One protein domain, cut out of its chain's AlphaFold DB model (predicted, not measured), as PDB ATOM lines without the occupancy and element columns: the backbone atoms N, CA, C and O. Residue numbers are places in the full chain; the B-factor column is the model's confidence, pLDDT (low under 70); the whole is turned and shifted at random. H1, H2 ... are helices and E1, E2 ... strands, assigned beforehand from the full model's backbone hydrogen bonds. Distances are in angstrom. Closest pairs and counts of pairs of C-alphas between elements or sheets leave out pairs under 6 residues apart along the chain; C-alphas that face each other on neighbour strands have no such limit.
ATOM      1  N   THR A  35     113.706 174.267 134.787       96.44
ATOM      2  CA  THR A  35     113.590 175.012 136.042       96.44
ATOM      3  C   THR A  35     113.341 174.102 137.243       96.44
ATOM      4  O   THR A  35     113.991 174.285 138.269       96.44
ATOM      5  N   GLU A  36     112.452 173.111 137.131       97.31
ATOM      6  CA  GLU A  36     112.205 172.132 138.203       97.31
ATOM      7  C   GLU A  36     113.456 171.293 138.479       97.31
ATOM      8  O   GLU A  36     113.869 171.151 139.629       97.31
ATOM      9  N   ILE A  37     114.117 170.824 137.417       97.88
ATOM     10  CA  ILE A  37     115.370 170.063 137.517       97.88
ATOM     11  C   ILE A  37     116.471 170.935 138.138       97.88
ATOM     12  O   ILE A  37     117.123 170.528 139.094       97.88
ATOM     13  N   PHE A  38     116.657 172.167 137.661       96.88
ATOM     14  CA  PHE A  38     117.630 173.104 138.227       96.88
ATOM     15  C   PHE A  38     117.350 173.394 139.705       96.88
ATOM     16  O   PHE A  38     118.264 173.340 140.523       96.88
ATOM     17  N   SER A  39     116.090 173.632 140.069       95.88
ATOM     18  CA  SER A  39     115.693 173.917 141.452       95.88
ATOM     19  C   SER A  39     115.955 172.738 142.390       95.88
ATOM     20  O   SER A  39     116.297 172.955 143.550       95.88
ATOM     21  N   HIS A  40     115.841 171.503 141.893       96.81
ATOM     22  CA  HIS A  40     116.238 170.311 142.636       96.81
ATOM     23  C   HIS A  40     117.758 170.267 142.877       96.81
ATOM     24  O   HIS A  40     118.202 170.008 143.995       96.81
ATOM     25  N   TRP A  41     118.567 170.546 141.852       97.12
ATOM     26  CA  TRP A  41     120.021 170.352 141.905       97.12
ATOM     27  C   TRP A  41     120.834 171.530 142.448       97.12
ATOM     28  O   TRP A  41     121.950 171.307 142.909       97.12
ATOM     29  N   LYS A  42     120.310 172.762 142.424       94.00
ATOM     30  CA  LYS A  42     121.080 173.991 142.711       94.00
ATOM     31  C   LYS A  42     121.876 173.958 144.025       94.00
ATOM     32  O   LYS A  42     122.989 174.468 144.053       94.00
ATOM     33  N   ASP A  43     121.345 173.307 145.060       93.88
ATOM     34  CA  ASP A  43     121.968 173.215 146.391       93.88
ATOM     35  C   ASP A  43     122.743 171.896 146.608       93.88
ATOM     36  O   ASP A  43     123.222 171.644 147.705       93.88
ATOM     37  N   ARG A  44     122.831 171.031 145.586       95.31
ATOM     38  CA  ARG A  44     123.387 169.661 145.656       95.31
ATOM     39  C   ARG A  44     124.604 169.446 144.757       95.31
ATOM     40  O   ARG A  44     125.187 168.366 144.755       95.31
ATOM     41  N   PHE A  45     124.984 170.439 143.953       93.75
ATOM     42  CA  PHE A  45     126.121 170.305 143.038       93.75
ATOM     43  C   PHE A  45     127.447 170.070 143.773       93.75
ATOM     44  O   PHE A  45     128.260 169.263 143.317       93.75
ATOM     45  N   GLU A  46     127.634 170.717 144.926       91.00
ATOM     46  CA  GLU A  46     128.834 170.556 145.752       91.00
ATOM     47  C   GLU A  46     128.998 169.105 146.235       91.00
ATOM     48  O   GLU A  46     130.087 168.544 146.107       91.00
ATOM     49  N   ASP A  47     127.905 168.456 146.651       93.19
ATOM     50  CA  ASP A  47     127.896 167.065 147.136       93.19
ATOM     51  C   ASP A  47     128.393 166.063 146.086       93.19
ATOM     52  O   ASP A  47     128.969 165.022 146.412       93.19
ATOM     53  N   ILE A  48     128.190 166.374 144.804       92.44
ATOM     54  CA  ILE A  48     128.621 165.535 143.680       92.44
ATOM     55  C   ILE A  48     129.915 166.036 143.024       92.44
ATOM     56  O   ILE A  48     130.359 165.455 142.027       92.44
ATOM     57  N   GLY A  49     130.553 167.064 143.590       92.19
ATOM     58  CA  GLY A  49     131.821 167.621 143.118       92.19
ATOM     59  C   GLY A  49     131.710 168.358 141.783       92.19
ATOM     60  O   GLY A  49     132.640 168.305 140.975       92.19
ATOM     61  N   ILE A  50     130.570 168.999 141.522       91.75
ATOM     62  CA  ILE A  50     130.316 169.801 140.323       91.75
ATOM     63  C   ILE A  50     130.139 171.263 140.740       91.75
ATOM     64  O   ILE A  50     129.524 171.564 141.755       91.75
ATOM     65  N   PHE A  51     130.680 172.184 139.946       90.31
ATOM     66  CA  PHE A  51     130.459 173.618 140.114       90.31
ATOM     67  C   PHE A  51     129.591 174.133 138.968       90.31
ATOM     68  O   PHE A  51     129.880 173.859 137.801       90.31
ATOM     69  N   VAL A  52     128.543 174.885 139.301       90.75
ATOM     70  CA  VAL A  52     127.642 175.518 138.334       90.75
ATOM     71  C   VAL A  52     127.468 176.977 138.722       90.75
ATOM     72  O   VAL A  52     126.962 177.270 139.803       90.75
ATOM     73  N   ASP A  53     127.844 177.881 137.821       89.19
ATOM     74  CA  ASP A  53     127.470 179.288 137.927       89.19
ATOM     75  C   ASP A  53     126.002 179.442 137.514       89.19
ATOM     76  O   ASP A  53     125.608 179.120 136.390       89.19
ATOM     77  N   TRP A  54     125.166 179.898 138.442       90.00
ATOM     78  CA  TRP A  54     123.736 180.064 138.205       90.00
ATOM     79  C   TRP A  54     123.434 181.194 137.214       90.00
ATOM     80  O   TRP A  54     122.418 181.110 136.520       90.00
ATOM     81  N   GLY A  55     124.302 182.209 137.132       88.56
ATOM     82  CA  GLY A  55     124.195 183.343 136.210       88.56
ATOM     83  C   GLY A  55     124.629 183.014 134.780       88.56
ATOM     84  O   GLY A  55     124.279 183.730 133.838       88.56
ATOM     85  N   GLU A  56     125.329 181.895 134.593       89.50
ATOM     86  CA  GLU A  56     125.814 181.438 133.293       89.50
ATOM     87  C   GLU A  56     125.299 180.029 132.967       89.50
ATOM     88  O   GLU A  56     126.036 179.036 133.084       89.50
ATOM     89  N   PRO A  57     124.036 179.912 132.503       92.50
ATOM     90  CA  PRO A  57     123.479 178.644 132.074       92.50
ATOM     91  C   PRO A  57     124.435 177.887 131.143       92.50
ATOM     92  O   PRO A  57     124.872 178.374 130.094       92.50
ATOM     93  N   SER A  58     124.773 176.663 131.537       94.12
ATOM     94  CA  SER A  58     125.801 175.856 130.884       94.12
ATOM     95  C   SER A  58     125.568 174.369 131.114       94.12
ATOM     96  O   SER A  58     124.791 173.954 131.974       94.12
ATOM     97  N   CYS A  59     126.210 173.526 130.305       95.56
ATOM     98  CA  CYS A  59     126.141 172.083 130.517       95.56
ATOM     99  C   CYS A  59     126.784 171.709 131.856       95.56
ATOM    100  O   CYS A  59     127.992 171.871 132.004       95.56
ATOM    101  N   TRP A  60     126.010 171.087 132.749       97.38
ATOM    102  CA  TRP A  60     126.455 170.702 134.097       97.38
ATOM    103  C   TRP A  60     127.596 169.682 134.125       97.38
ATOM    104  O   TRP A  60     128.235 169.485 135.148       97.38
ATOM    105  N   VAL A  61     127.856 169.017 133.000       96.69
ATOM    106  CA  VAL A  61     128.896 167.994 132.888       96.69
ATOM    107  C   VAL A  61     130.202 168.571 132.350       96.69
ATOM    108  O   VAL A  61     131.264 168.351 132.909       96.69
ATOM    109  N   CYS A  62     130.159 169.308 131.238       95.62
ATOM    110  CA  CYS A  62     131.385 169.732 130.552       95.62
ATOM    111  C   CYS A  62     131.644 171.241 130.581       95.62
ATOM    112  O   CYS A  62     132.626 171.679 129.974       95.62
ATOM    113  N   GLY A  63     130.753 172.032 131.187       94.12
ATOM    114  CA  GLY A  63     130.828 173.493 131.180       94.12
ATOM    115  C   GLY A  63     130.737 174.089 129.774       94.12
ATOM    116  O   GLY A  63     131.406 175.062 129.459       94.12
ATOM    117  N   PHE A  64     130.021 173.450 128.841       91.88
ATOM    118  CA  PHE A  64     129.784 174.052 127.525       91.88
ATOM    119  C   PHE A  64     128.741 175.171 127.645       91.88
ATOM    120  O   PHE A  64     127.616 174.905 128.073       91.88
ATOM    121  N   HIS A  65     129.103 176.376 127.200       87.31
ATOM    122  CA  HIS A  65     128.229 177.550 127.149       87.31
ATOM    123  C   HIS A  65     127.728 177.798 125.721       87.31
ATOM    124  O   HIS A  65     128.464 177.635 124.746       87.31
ATOM    125  N   TYR A  66     126.484 178.262 125.583       84.56
ATOM    126  CA  TYR A  66     125.893 178.629 124.285       84.56
ATOM    127  C   TYR A  66     126.164 180.100 123.902       84.56
ATOM    128  O   TYR A  66     125.408 180.698 123.133       84.56
ATOM    129  N   GLY A  67     127.266 180.657 124.418       78.06
ATOM    130  CA  GLY A  67     127.664 182.057 124.275       78.06
ATOM    131  C   GLY A  67     126.771 183.025 125.057       78.06
ATOM    132  O   GLY A  67     125.794 182.621 125.681       78.06
ATOM    133  N   VAL A  68     127.050 184.324 124.904       79.56
ATOM    134  CA  VAL A  68     126.464 185.424 125.702       79.56
ATOM    135  C   VAL A  68     124.964 185.676 125.521       79.56
ATOM    136  O   VAL A  68     124.438 186.706 125.943       79.56
ATOM    137  N   ARG A  69     124.266 184.804 124.790       78.75
ATOM    138  CA  ARG A  69     122.827 184.925 124.535       78.75
ATOM    139  C   ARG A  69     121.999 184.513 125.749       78.75
ATOM    140  O   ARG A  69     120.881 185.003 125.887       78.75
ATOM    141  N   TYR A  70     122.517 183.582 126.544       81.44
ATOM    142  CA  TYR A  70     121.806 182.988 127.676       81.44
ATOM    143  C   TYR A  70     122.362 183.437 129.028       81.44
ATOM    144  O   TYR A  70     121.727 183.165 130.039       81.44
ATOM    145  N   ASP A  71     123.499 184.133 129.030       82.69
ATOM    146  CA  ASP A  71     124.082 184.737 130.223       82.69
ATOM    147  C   ASP A  71     123.122 185.770 130.817       82.69
ATOM    148  O   ASP A  71     122.546 186.605 130.103       82.69
ATOM    149  N   ILE A  72     122.994 185.734 132.135       81.94
ATOM    150  CA  ILE A  72     122.212 186.689 132.907       81.94
ATOM    151  C   ILE A  72     123.127 187.879 133.201       81.94
ATOM    152  O   ILE A  72     124.021 187.824 134.037       81.94
ATOM    153  N   LYS A  73     122.952 188.952 132.423       76.00
ATOM    154  CA  LYS A  73     123.892 190.090 132.372       76.00
ATOM    155  C   LYS A  73     123.631 191.172 133.413       76.00
ATOM    156  O   LYS A  73     124.463 192.063 133.566       76.00
ATOM    157  N   SER A  74     122.462 191.157 134.048       76.94
ATOM    158  CA  SER A  74     122.094 192.178 135.024       76.94
ATOM    159  C   SER A  74     122.628 191.783 136.402       76.94
ATOM    160  O   SER A  74     122.274 190.705 136.874       76.94
ATOM    161  N   PRO A  75     123.430 192.628 137.075       74.19
ATOM    162  CA  PRO A  75     123.794 192.398 138.474       74.19
ATOM    163  C   PRO A  75     122.576 192.482 139.410       74.19
ATOM    164  O   PRO A  75     122.620 191.939 140.508       74.19
ATOM    165  N   ASP A  76     121.489 193.110 138.949       80.62
ATOM    166  CA  ASP A  76     120.206 193.222 139.647       80.62
ATOM    167  C   ASP A  76     119.192 192.159 139.182       80.62
ATOM    168  O   ASP A  76     117.992 192.323 139.399       80.62
ATOM    169  N   ALA A  77     119.640 191.115 138.470       82.44
ATOM    170  CA  ALA A  77     118.761 190.041 138.017       82.44
ATOM    171  C   ALA A  77     118.077 189.376 139.212       82.44
ATOM    172  O   ALA A  77     118.727 189.012 140.197       82.44
ATOM    173  N   ASP A  78     116.763 189.208 139.112       88.56
ATOM    174  CA  ASP A  78     116.017 188.526 140.153       88.56
ATOM    175  C   ASP A  78     116.079 187.002 139.971       88.56
ATOM    176  O   ASP A  78     116.630 186.454 139.010       88.56
ATOM    177  N   TRP A  79     115.521 186.274 140.937       89.44
ATOM    178  CA  TRP A  79     115.512 184.816 140.869       89.44
ATOM    179  C   TRP A  79     114.734 184.288 139.654       89.44
ATOM    180  O   TRP A  79     115.086 183.246 139.109       89.44
ATOM    181  N   SER A  80     113.697 184.998 139.205       90.19
ATOM    182  CA  SER A  80     112.908 184.594 138.041       90.19
ATOM    183  C   SER A  80     113.708 184.706 136.742       90.19
ATOM    184  O   SER A  80     113.651 183.781 135.933       90.19
ATOM    185  N   ASP A  81     114.556 185.730 136.604       90.25
ATOM    186  CA  ASP A  81     115.482 185.876 135.474       90.25
ATOM    187  C   ASP A  81     116.443 184.679 135.371       90.25
ATOM    188  O   ASP A  81     116.695 184.153 134.279       90.25
ATOM    189  N   ILE A  82     116.953 184.210 136.518       90.69
ATOM    190  CA  ILE A  82     117.823 183.030 136.588       90.69
ATOM    191  C   ILE A  82     117.077 181.793 136.083       90.69
ATOM    192  O   ILE A  82     117.554 181.086 135.187       90.69
ATOM    193  N   LEU A  83     115.886 181.537 136.627       92.94
ATOM    194  CA  LEU A  83     115.079 180.379 136.251       92.94
ATOM    195  C   LEU A  83     114.685 180.407 134.766       92.94
ATOM    196  O   LEU A  83     114.726 179.361 134.112       92.94
ATOM    197  N   ASP A  84     114.377 181.580 134.215       91.75
ATOM    198  CA  ASP A  84     114.070 181.771 132.797       91.75
ATOM    199  C   ASP A  84     115.276 181.474 131.897       91.75
ATOM    200  O   ASP A  84     115.131 180.840 130.840       91.75
ATOM    201  N   GLY A  85     116.482 181.868 132.316       91.81
ATOM    202  CA  GLY A  85     117.732 181.516 131.641       91.81
ATOM    203  C   GLY A  85     117.902 179.998 131.519       91.81
ATOM    204  O   GLY A  85     118.064 179.460 130.412       91.81
ATOM    205  N   TRP A  86     117.761 179.289 132.642       94.00
ATOM    206  CA  TRP A  86     117.823 177.824 132.700       94.00
ATOM    207  C   TRP A  86     116.675 177.137 131.954       94.00
ATOM    208  O   TRP A  86     116.869 176.068 131.368       94.00
ATOM    209  N   GLN A  87     115.497 177.753 131.877       95.06
ATOM    210  CA  GLN A  87     114.377 177.225 131.101       95.06
ATOM    211  C   GLN A  87     114.582 177.365 129.587       95.06
ATOM    212  O   GLN A  87     114.127 176.525 128.802       95.06
ATOM    213  N   ARG A  88     115.289 178.402 129.136       91.81
ATOM    214  CA  ARG A  88     115.437 178.714 127.707       91.81
ATOM    215  C   ARG A  88     116.696 178.141 127.071       91.81
ATOM    216  O   ARG A  88     116.699 177.928 125.854       91.81
ATOM    217  N   ILE A  89     117.746 177.875 127.846       91.69
ATOM    218  CA  ILE A  89     118.993 177.317 127.311       91.69
ATOM    219  C   ILE A  89     118.740 175.963 126.615       91.69
ATOM    220  O   ILE A  89     118.002 175.128 127.145       91.69
ATOM    221  N   PRO A  90     119.316 175.686 125.430       91.88
ATOM    222  CA  PRO A  90     119.074 174.446 124.681       91.88
ATOM    223  C   PRO A  90     119.843 173.229 125.239       91.88
ATOM    224  O   PRO A  90     120.400 172.435 124.476       91.88
ATOM    225  N   LEU A  91     119.872 173.077 126.565       94.31
ATOM    226  CA  LEU A  91     120.292 171.851 127.238       94.31
ATOM    227  C   LEU A  91     119.181 170.800 127.162       94.31
ATOM    228  O   LEU A  91     117.988 171.116 127.156       94.31
ATOM    229  N   GLN A  92     119.597 169.544 127.099       94.75
ATOM    230  CA  GLN A  92     118.736 168.375 127.124       94.75
ATOM    231  C   GLN A  92     118.554 167.896 128.565       94.75
ATOM    232  O   GLN A  92     119.446 168.057 129.394       94.75
ATOM    233  N   ARG A  93     117.387 167.311 128.834       96.88
ATOM    234  CA  ARG A  93     117.058 166.641 130.094       96.88
ATOM    235  C   ARG A  93     117.491 165.186 129.938       96.88
ATOM    236  O   ARG A  93     116.812 164.435 129.247       96.88
ATOM    237  N   CYS A  94     118.676 164.864 130.444       96.62
ATOM    238  CA  CYS A  94     119.292 163.544 130.337       96.62
ATOM    239  C   CYS A  94     118.991 162.743 131.595       96.62
ATOM    240  O   CYS A  94     119.159 163.265 132.694       96.62
ATOM    241  N   HIS A  95     118.609 161.482 131.446       97.56
ATOM    242  CA  HIS A  95     118.505 160.577 132.581       97.56
ATOM    243  C   HIS A  95     119.888 160.185 133.114       97.56
ATOM    244  O   HIS A  95     120.792 159.924 132.321       97.56
ATOM    245  N   ILE A  96     120.041 160.124 134.439       98.12
ATOM    246  CA  ILE A  96     121.230 159.573 135.109       98.12
ATOM    247  C   ILE A  96     121.206 158.047 134.979       98.12
ATOM    248  O   ILE A  96     122.150 157.453 134.462       98.12
ATOM    249  N   VAL A  97     120.088 157.426 135.365       98.19
ATOM    250  CA  VAL A  97     119.752 156.040 135.025       98.19
ATOM    251  C   VAL A  97     118.758 156.053 133.863       98.19
ATOM    252  O   VAL A  97     117.666 156.598 134.022       98.19
ATOM    253  N   PRO A  98     119.076 155.457 132.699       96.62
ATOM    254  CA  PRO A  98     118.167 155.426 131.556       96.62
ATOM    255  C   PRO A  98     116.843 154.719 131.864       96.62
ATOM    256  O   PRO A  98     116.810 153.717 132.580       96.62
ATOM    257  N   ARG A  99     115.752 155.151 131.220       94.38
ATOM    258  CA  ARG A  99     114.436 154.491 131.353       94.38
ATOM    259  C   ARG A  99     114.449 153.013 130.984       94.38
ATOM    260  O   ARG A  99     113.767 152.213 131.615       94.38
ATOM    261  N   SER A 100     115.248 152.632 129.986       95.62
ATOM    262  CA  SER A 100     115.422 151.229 129.581       95.62
ATOM    263  C   SER A 100     115.990 150.345 130.698       95.62
ATOM    264  O   SER A 100     115.859 149.126 130.629       95.62
ATOM    265  N   LEU A 101     116.592 150.958 131.718       97.12
ATOM    266  CA  LEU A 101     117.127 150.316 132.913       97.12
ATOM    267  C   LEU A 101     116.309 150.648 134.177       97.12
ATOM    268  O   LEU A 101     116.769 150.392 135.285       97.12
ATOM    269  N   GLY A 102     115.096 151.191 134.020       96.38
ATOM    270  CA  GLY A 102     114.169 151.475 135.119       96.38
ATOM    271  C   GLY A 102     114.311 152.855 135.764       96.38
ATOM    272  O   GLY A 102     113.729 153.080 136.821       96.38
ATOM    273  N   GLY A 103     115.065 153.778 135.160       96.81
ATOM    274  CA  GLY A 103     115.168 155.144 135.669       96.81
ATOM    275  C   GLY A 103     113.857 155.927 135.582       96.81
ATOM    276  O   GLY A 103     113.091 155.776 134.628       96.81
ATOM    277  N   THR A 104     113.620 156.775 136.581       96.38
ATOM    278  CA  THR A 104     112.417 157.606 136.716       96.38
ATOM    279  C   THR A 104     112.526 158.905 135.914       96.38
ATOM    280  O   THR A 104     113.618 159.340 135.551       96.38
ATOM    281  N   ASP A 105     111.391 159.560 135.672       96.25
ATOM    282  CA  ASP A 105     111.327 160.920 135.116       96.25
ATOM    283  C   ASP A 105     111.361 162.003 136.220       96.25
ATOM    284  O   ASP A 105     110.993 163.150 135.981       96.25
ATOM    285  N   GLU A 106     111.802 161.652 137.431       96.75
ATOM    286  CA  GLU A 106     111.887 162.572 138.569       96.75
ATOM    287  C   GLU A 106     113.111 163.505 138.463       96.75
ATOM    288  O   GLU A 106     114.130 163.130 137.872       96.75
ATOM    289  N   PRO A 107     113.058 164.726 139.037       97.62
ATOM    290  CA  PRO A 107     114.164 165.684 138.971       97.62
ATOM    291  C   PRO A 107     115.520 165.157 139.469       97.62
ATOM    292  O   PRO A 107     116.555 165.580 138.956       97.62
ATOM    293  N   ASP A 108     115.524 164.235 140.433       96.94
ATOM    294  CA  ASP A 108     116.730 163.621 141.005       96.94
ATOM    295  C   ASP A 108     117.421 162.620 140.063       96.94
ATOM    296  O   ASP A 108     118.607 162.338 140.222       96.94
ATOM    297  N   ASN A 109     116.710 162.116 139.052       98.06
ATOM    298  CA  ASN A 109     117.246 161.249 138.007       98.06
ATOM    299  C   ASN A 109     117.489 162.002 136.688       98.06
ATOM    300  O   ASN A 109     117.843 161.387 135.683       98.06
ATOM    301  N   LEU A 110     117.314 163.327 136.659       98.06
ATOM    302  CA  LEU A 110     117.488 164.146 135.460       98.06
ATOM    303  C   LEU A 110     118.626 165.154 135.612       98.06
ATOM    304  O   LEU A 110     118.765 165.825 136.629       98.06
ATOM    305  N   PHE A 111     119.412 165.315 134.552       97.81
ATOM    306  CA  PHE A 111     120.587 166.180 134.510       97.81
ATOM    307  C   PHE A 111     120.578 167.061 133.252       97.81
ATOM    308  O   PHE A 111     120.249 166.594 132.157       97.81
ATOM    309  N   LEU A 112     120.934 168.347 133.377       97.75
ATOM    310  CA  LEU A 112     120.935 169.278 132.240       97.75
ATOM    311  C   LEU A 112     122.262 169.238 131.472       97.75
ATOM    312  O   LEU A 112     123.310 169.704 131.928       97.75
ATOM    313  N   MET A 113     122.221 168.692 130.256       96.19
ATOM    314  CA  MET A 113     123.420 168.374 129.475       96.19
ATOM    315  C   MET A 113     123.371 168.947 128.061       96.19
ATOM    316  O   MET A 113     122.315 169.042 127.439       96.19
ATOM    317  N   CYS A 114     124.527 169.333 127.515       94.25
ATOM    318  CA  CYS A 114     124.611 169.592 126.082       94.25
ATOM    319  C   CYS A 114     124.476 168.268 125.327       94.25
ATOM    320  O   CYS A 114     124.766 167.198 125.866       94.25
ATOM    321  N   ARG A 115     124.096 168.347 124.052       88.50
ATOM    322  CA  ARG A 115     123.871 167.149 123.243       88.50
ATOM    323  C   ARG A 115     125.078 166.217 123.152       88.50
ATOM    324  O   ARG A 115     124.922 165.019 123.320       88.50
ATOM    325  N   GLU A 116     126.279 166.765 122.959       91.12
ATOM    326  CA  GLU A 116     127.508 165.957 122.897       91.12
ATOM    327  C   GLU A 116     127.741 165.181 124.199       91.12
ATOM    328  O   GLU A 116     128.230 164.061 124.164       91.12
ATOM    329  N   CYS A 117     127.402 165.754 125.358       95.75
ATOM    330  CA  CYS A 117     127.478 165.011 126.612       95.75
ATOM    331  C   CYS A 117     126.353 163.985 126.734       95.75
ATOM    332  O   CYS A 117     126.619 162.889 127.201       95.75
ATOM    333  N   HIS A 118     125.127 164.314 126.328       95.12
ATOM    334  CA  HIS A 118     124.007 163.374 126.390       95.12
ATOM    335  C   HIS A 118     124.278 162.123 125.540       95.12
ATOM    336  O   HIS A 118     124.105 161.012 126.024       95.12
ATOM    337  N   ASP A 119     124.808 162.293 124.326       93.31
ATOM    338  CA  ASP A 119     125.151 161.179 123.430       93.31
ATOM    339  C   ASP A 119     126.303 160.301 123.977       93.31
ATOM    340  O   ASP A 119     126.428 159.137 123.605       93.31
ATOM    341  N   LEU A 120     127.158 160.854 124.849       94.69
ATOM    342  CA  LEU A 120     128.311 160.166 125.451       94.69
ATOM    343  C   LEU A 120     128.040 159.632 126.866       94.69
ATOM    344  O   LEU A 120     128.939 159.031 127.458       94.69
ATOM    345  N   ALA A 121     126.855 159.885 127.426       97.06
ATOM    346  CA  ALA A 121     126.532 159.524 128.799       97.06
ATOM    347  C   ALA A 121     126.583 157.993 129.001       97.06
ATOM    348  O   ALA A 121     126.134 157.239 128.129       97.06
ATOM    349  N   PRO A 122     127.113 157.501 130.138       97.69
ATOM    350  CA  PRO A 122     127.058 156.084 130.478       97.69
ATOM    351  C   PRO A 122     125.611 155.584 130.578       97.69
ATOM    352  O   PRO A 122     124.765 156.236 131.178       97.69
ATOM    353  N   ASN A 123     125.340 154.393 130.041       96.94
ATOM    354  CA  ASN A 123     124.022 153.755 130.098       96.94
ATOM    355  C   ASN A 123     124.031 152.624 131.135       96.94
ATOM    356  O   ASN A 123     124.182 151.454 130.784       96.94
ATOM    357  N   THR A 124     123.939 152.980 132.413       97.62
ATOM    358  CA  THR A 124     124.057 152.052 133.551       97.62
ATOM    359  C   THR A 124     123.043 152.393 134.646       97.62
ATOM    360  O   THR A 124     122.531 153.507 134.689       97.62
ATOM    361  N   THR A 125     122.741 151.439 135.528       97.81
ATOM    362  CA  THR A 125     121.944 151.667 136.750       97.81
ATOM    363  C   THR A 125     122.766 152.263 137.895       97.81
ATOM    364  O   THR A 125     122.212 152.637 138.923       97.81
ATOM    365  N   LEU A 126     124.092 152.320 137.740       97.81
ATOM    366  CA  LEU A 126     125.035 152.750 138.768       97.81
ATOM    367  C   LEU A 126     125.287 154.260 138.681       97.81
ATOM    368  O   LEU A 126     126.014 154.734 137.802       97.81
ATOM    369  N   HIS A 127     124.693 155.019 139.603       96.56
ATOM    370  CA  HIS A 127     124.796 156.483 139.649       96.56
ATOM    371  C   HIS A 127     126.250 156.953 139.807       96.56
ATOM    372  O   HIS A 127     126.649 157.973 139.246       96.56
ATOM    373  N   GLU A 128     127.072 156.201 140.539       96.75
ATOM    374  CA  GLU A 128     128.473 156.524 140.785       96.75
ATOM    375  C   GLU A 128     129.294 156.597 139.492       96.75
ATOM    376  O   GLU A 128     130.108 157.511 139.346       96.75
ATOM    377  N   ILE A 129     129.016 155.723 138.518       98.00
ATOM    378  CA  ILE A 129     129.683 155.734 137.211       98.00
ATOM    379  C   ILE A 129     129.295 156.994 136.438       98.00
ATOM    380  O   ILE A 129     130.155 157.627 135.821       98.00
ATOM    381  N   PHE A 130     128.016 157.385 136.482       98.00
ATOM    382  CA  PHE A 130     127.556 158.616 135.844       98.00
ATOM    383  C   PHE A 130     128.268 159.836 136.434       98.00
ATOM    384  O   PHE A 130     128.819 160.641 135.684       98.00
ATOM    385  N   PHE A 131     128.309 159.966 137.763       97.50
ATOM    386  CA  PHE A 131     128.929 161.124 138.410       97.50
ATOM    387  C   PHE A 131     130.456 161.142 138.271       97.50
ATOM    388  O   PHE A 131     131.037 162.214 138.091       97.50
ATOM    389  N   GLU A 132     131.122 159.985 138.300       97.56
ATOM    390  CA  GLU A 132     132.555 159.888 138.003       97.56
ATOM    391  C   GLU A 132     132.856 160.347 136.573       97.56
ATOM    392  O   GLU A 132     133.710 161.213 136.360       97.56
ATOM    393  N   TRP A 133     132.103 159.836 135.597       97.94
ATOM    394  CA  TRP A 133     132.218 160.258 134.207       97.94
ATOM    395  C   TRP A 133     131.924 161.750 134.034       97.94
ATOM    396  O   TRP A 133     132.660 162.430 133.312       97.94
ATOM    397  N   ALA A 134     130.888 162.265 134.704       97.56
ATOM    398  CA  ALA A 134     130.462 163.654 134.614       97.56
ATOM    399  C   ALA A 134     131.576 164.604 135.067       97.56
ATOM    400  O   ALA A 134     131.960 165.497 134.311       97.56
ATOM    401  N   ARG A 135     132.172 164.348 136.240       97.12
ATOM    402  CA  ARG A 135     133.306 165.125 136.773       97.12
ATOM    403  C   ARG A 135     134.528 165.122 135.850       97.12
ATOM    404  O   ARG A 135     135.310 166.071 135.844       97.12
ATOM    405  N   ALA A 136     134.712 164.070 135.055       96.38
ATOM    406  CA  ALA A 136     135.844 163.966 134.142       96.38
ATOM    407  C   ALA A 136     135.689 164.814 132.863       96.38
ATOM    408  O   ALA A 136     136.698 165.088 132.199       96.38
ATOM    409  N   GLN A 137     134.475 165.250 132.502       95.56
ATOM    410  CA  GLN A 137     134.228 165.940 131.233       95.56
ATOM    411  C   GLN A 137     134.685 167.404 131.242       95.56
ATOM    412  O   GLN A 137     134.689 168.097 132.251       95.56
ATOM    413  N   CYS A 138     135.083 167.911 130.072       95.00
ATOM    414  CA  CYS A 138     135.435 169.320 129.895       95.00
ATOM    415  C   CYS A 138     135.362 169.712 128.418       95.00
ATOM    416  O   CYS A 138     136.084 169.172 127.575       95.00
TER     417      CYS A 138
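Overview. This is residues 35 to 138 of the 225 residues of the protein "HNH domain-containing protein" of Inquilinus limosus (UniProt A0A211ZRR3). Little regular structure: long loops surround a small hairpin, E1 and E2, near the middle, with H1 and H3 close to it and H2 and H4 farther out. The 104 printed residues, 41 in named elements, mostly helix, run H1 H2 E1 E2 H3 H4. The whole is compact, radius of gyration of the C-alphas 13.5 A, spanning 43 by 25 by 23 A.

Arrangement. Look first at E1, residues 92 to 95, and E2, residues 110 to 113, an antiparallel hairpin; N 92 and O 113 are within hydrogen-bond range, 2.8 A. The closest C-alphas of H1, residues 35 to 41, and E2 are Ile 37 and Leu 110, 6.6 A; of H3, residues 115 to 120, and E1, His 118 and Cys 94, 6.2 A. H1 touches H2, residues 79 to 88, about perpendicular at 75 degrees, closest C-alphas Thr 35 and Gln 87, 5.5 A. H4, residues 127 to 136, is apart from the other elements. In H1, H2, H3 and H4 every O i to N i+4 pair is within hydrogen-bond range.

Along the chain. Find H1's start, C-alpha 35, at (113.590, 175.012, 136.042), and H4's end, C-alpha 136, at (135.844, 163.966, 134.142). H2 measures 14.5 A, H4 14.4 A, first to last C-alpha.

Size, cuts and confidence. The farthest C-alphas, Asp 76 and Leu 101, are 43.5 A apart. The printed part has no cut; links H1 to H2 and E1 to E2 are long; no printed residue is under 70 in pLDDT.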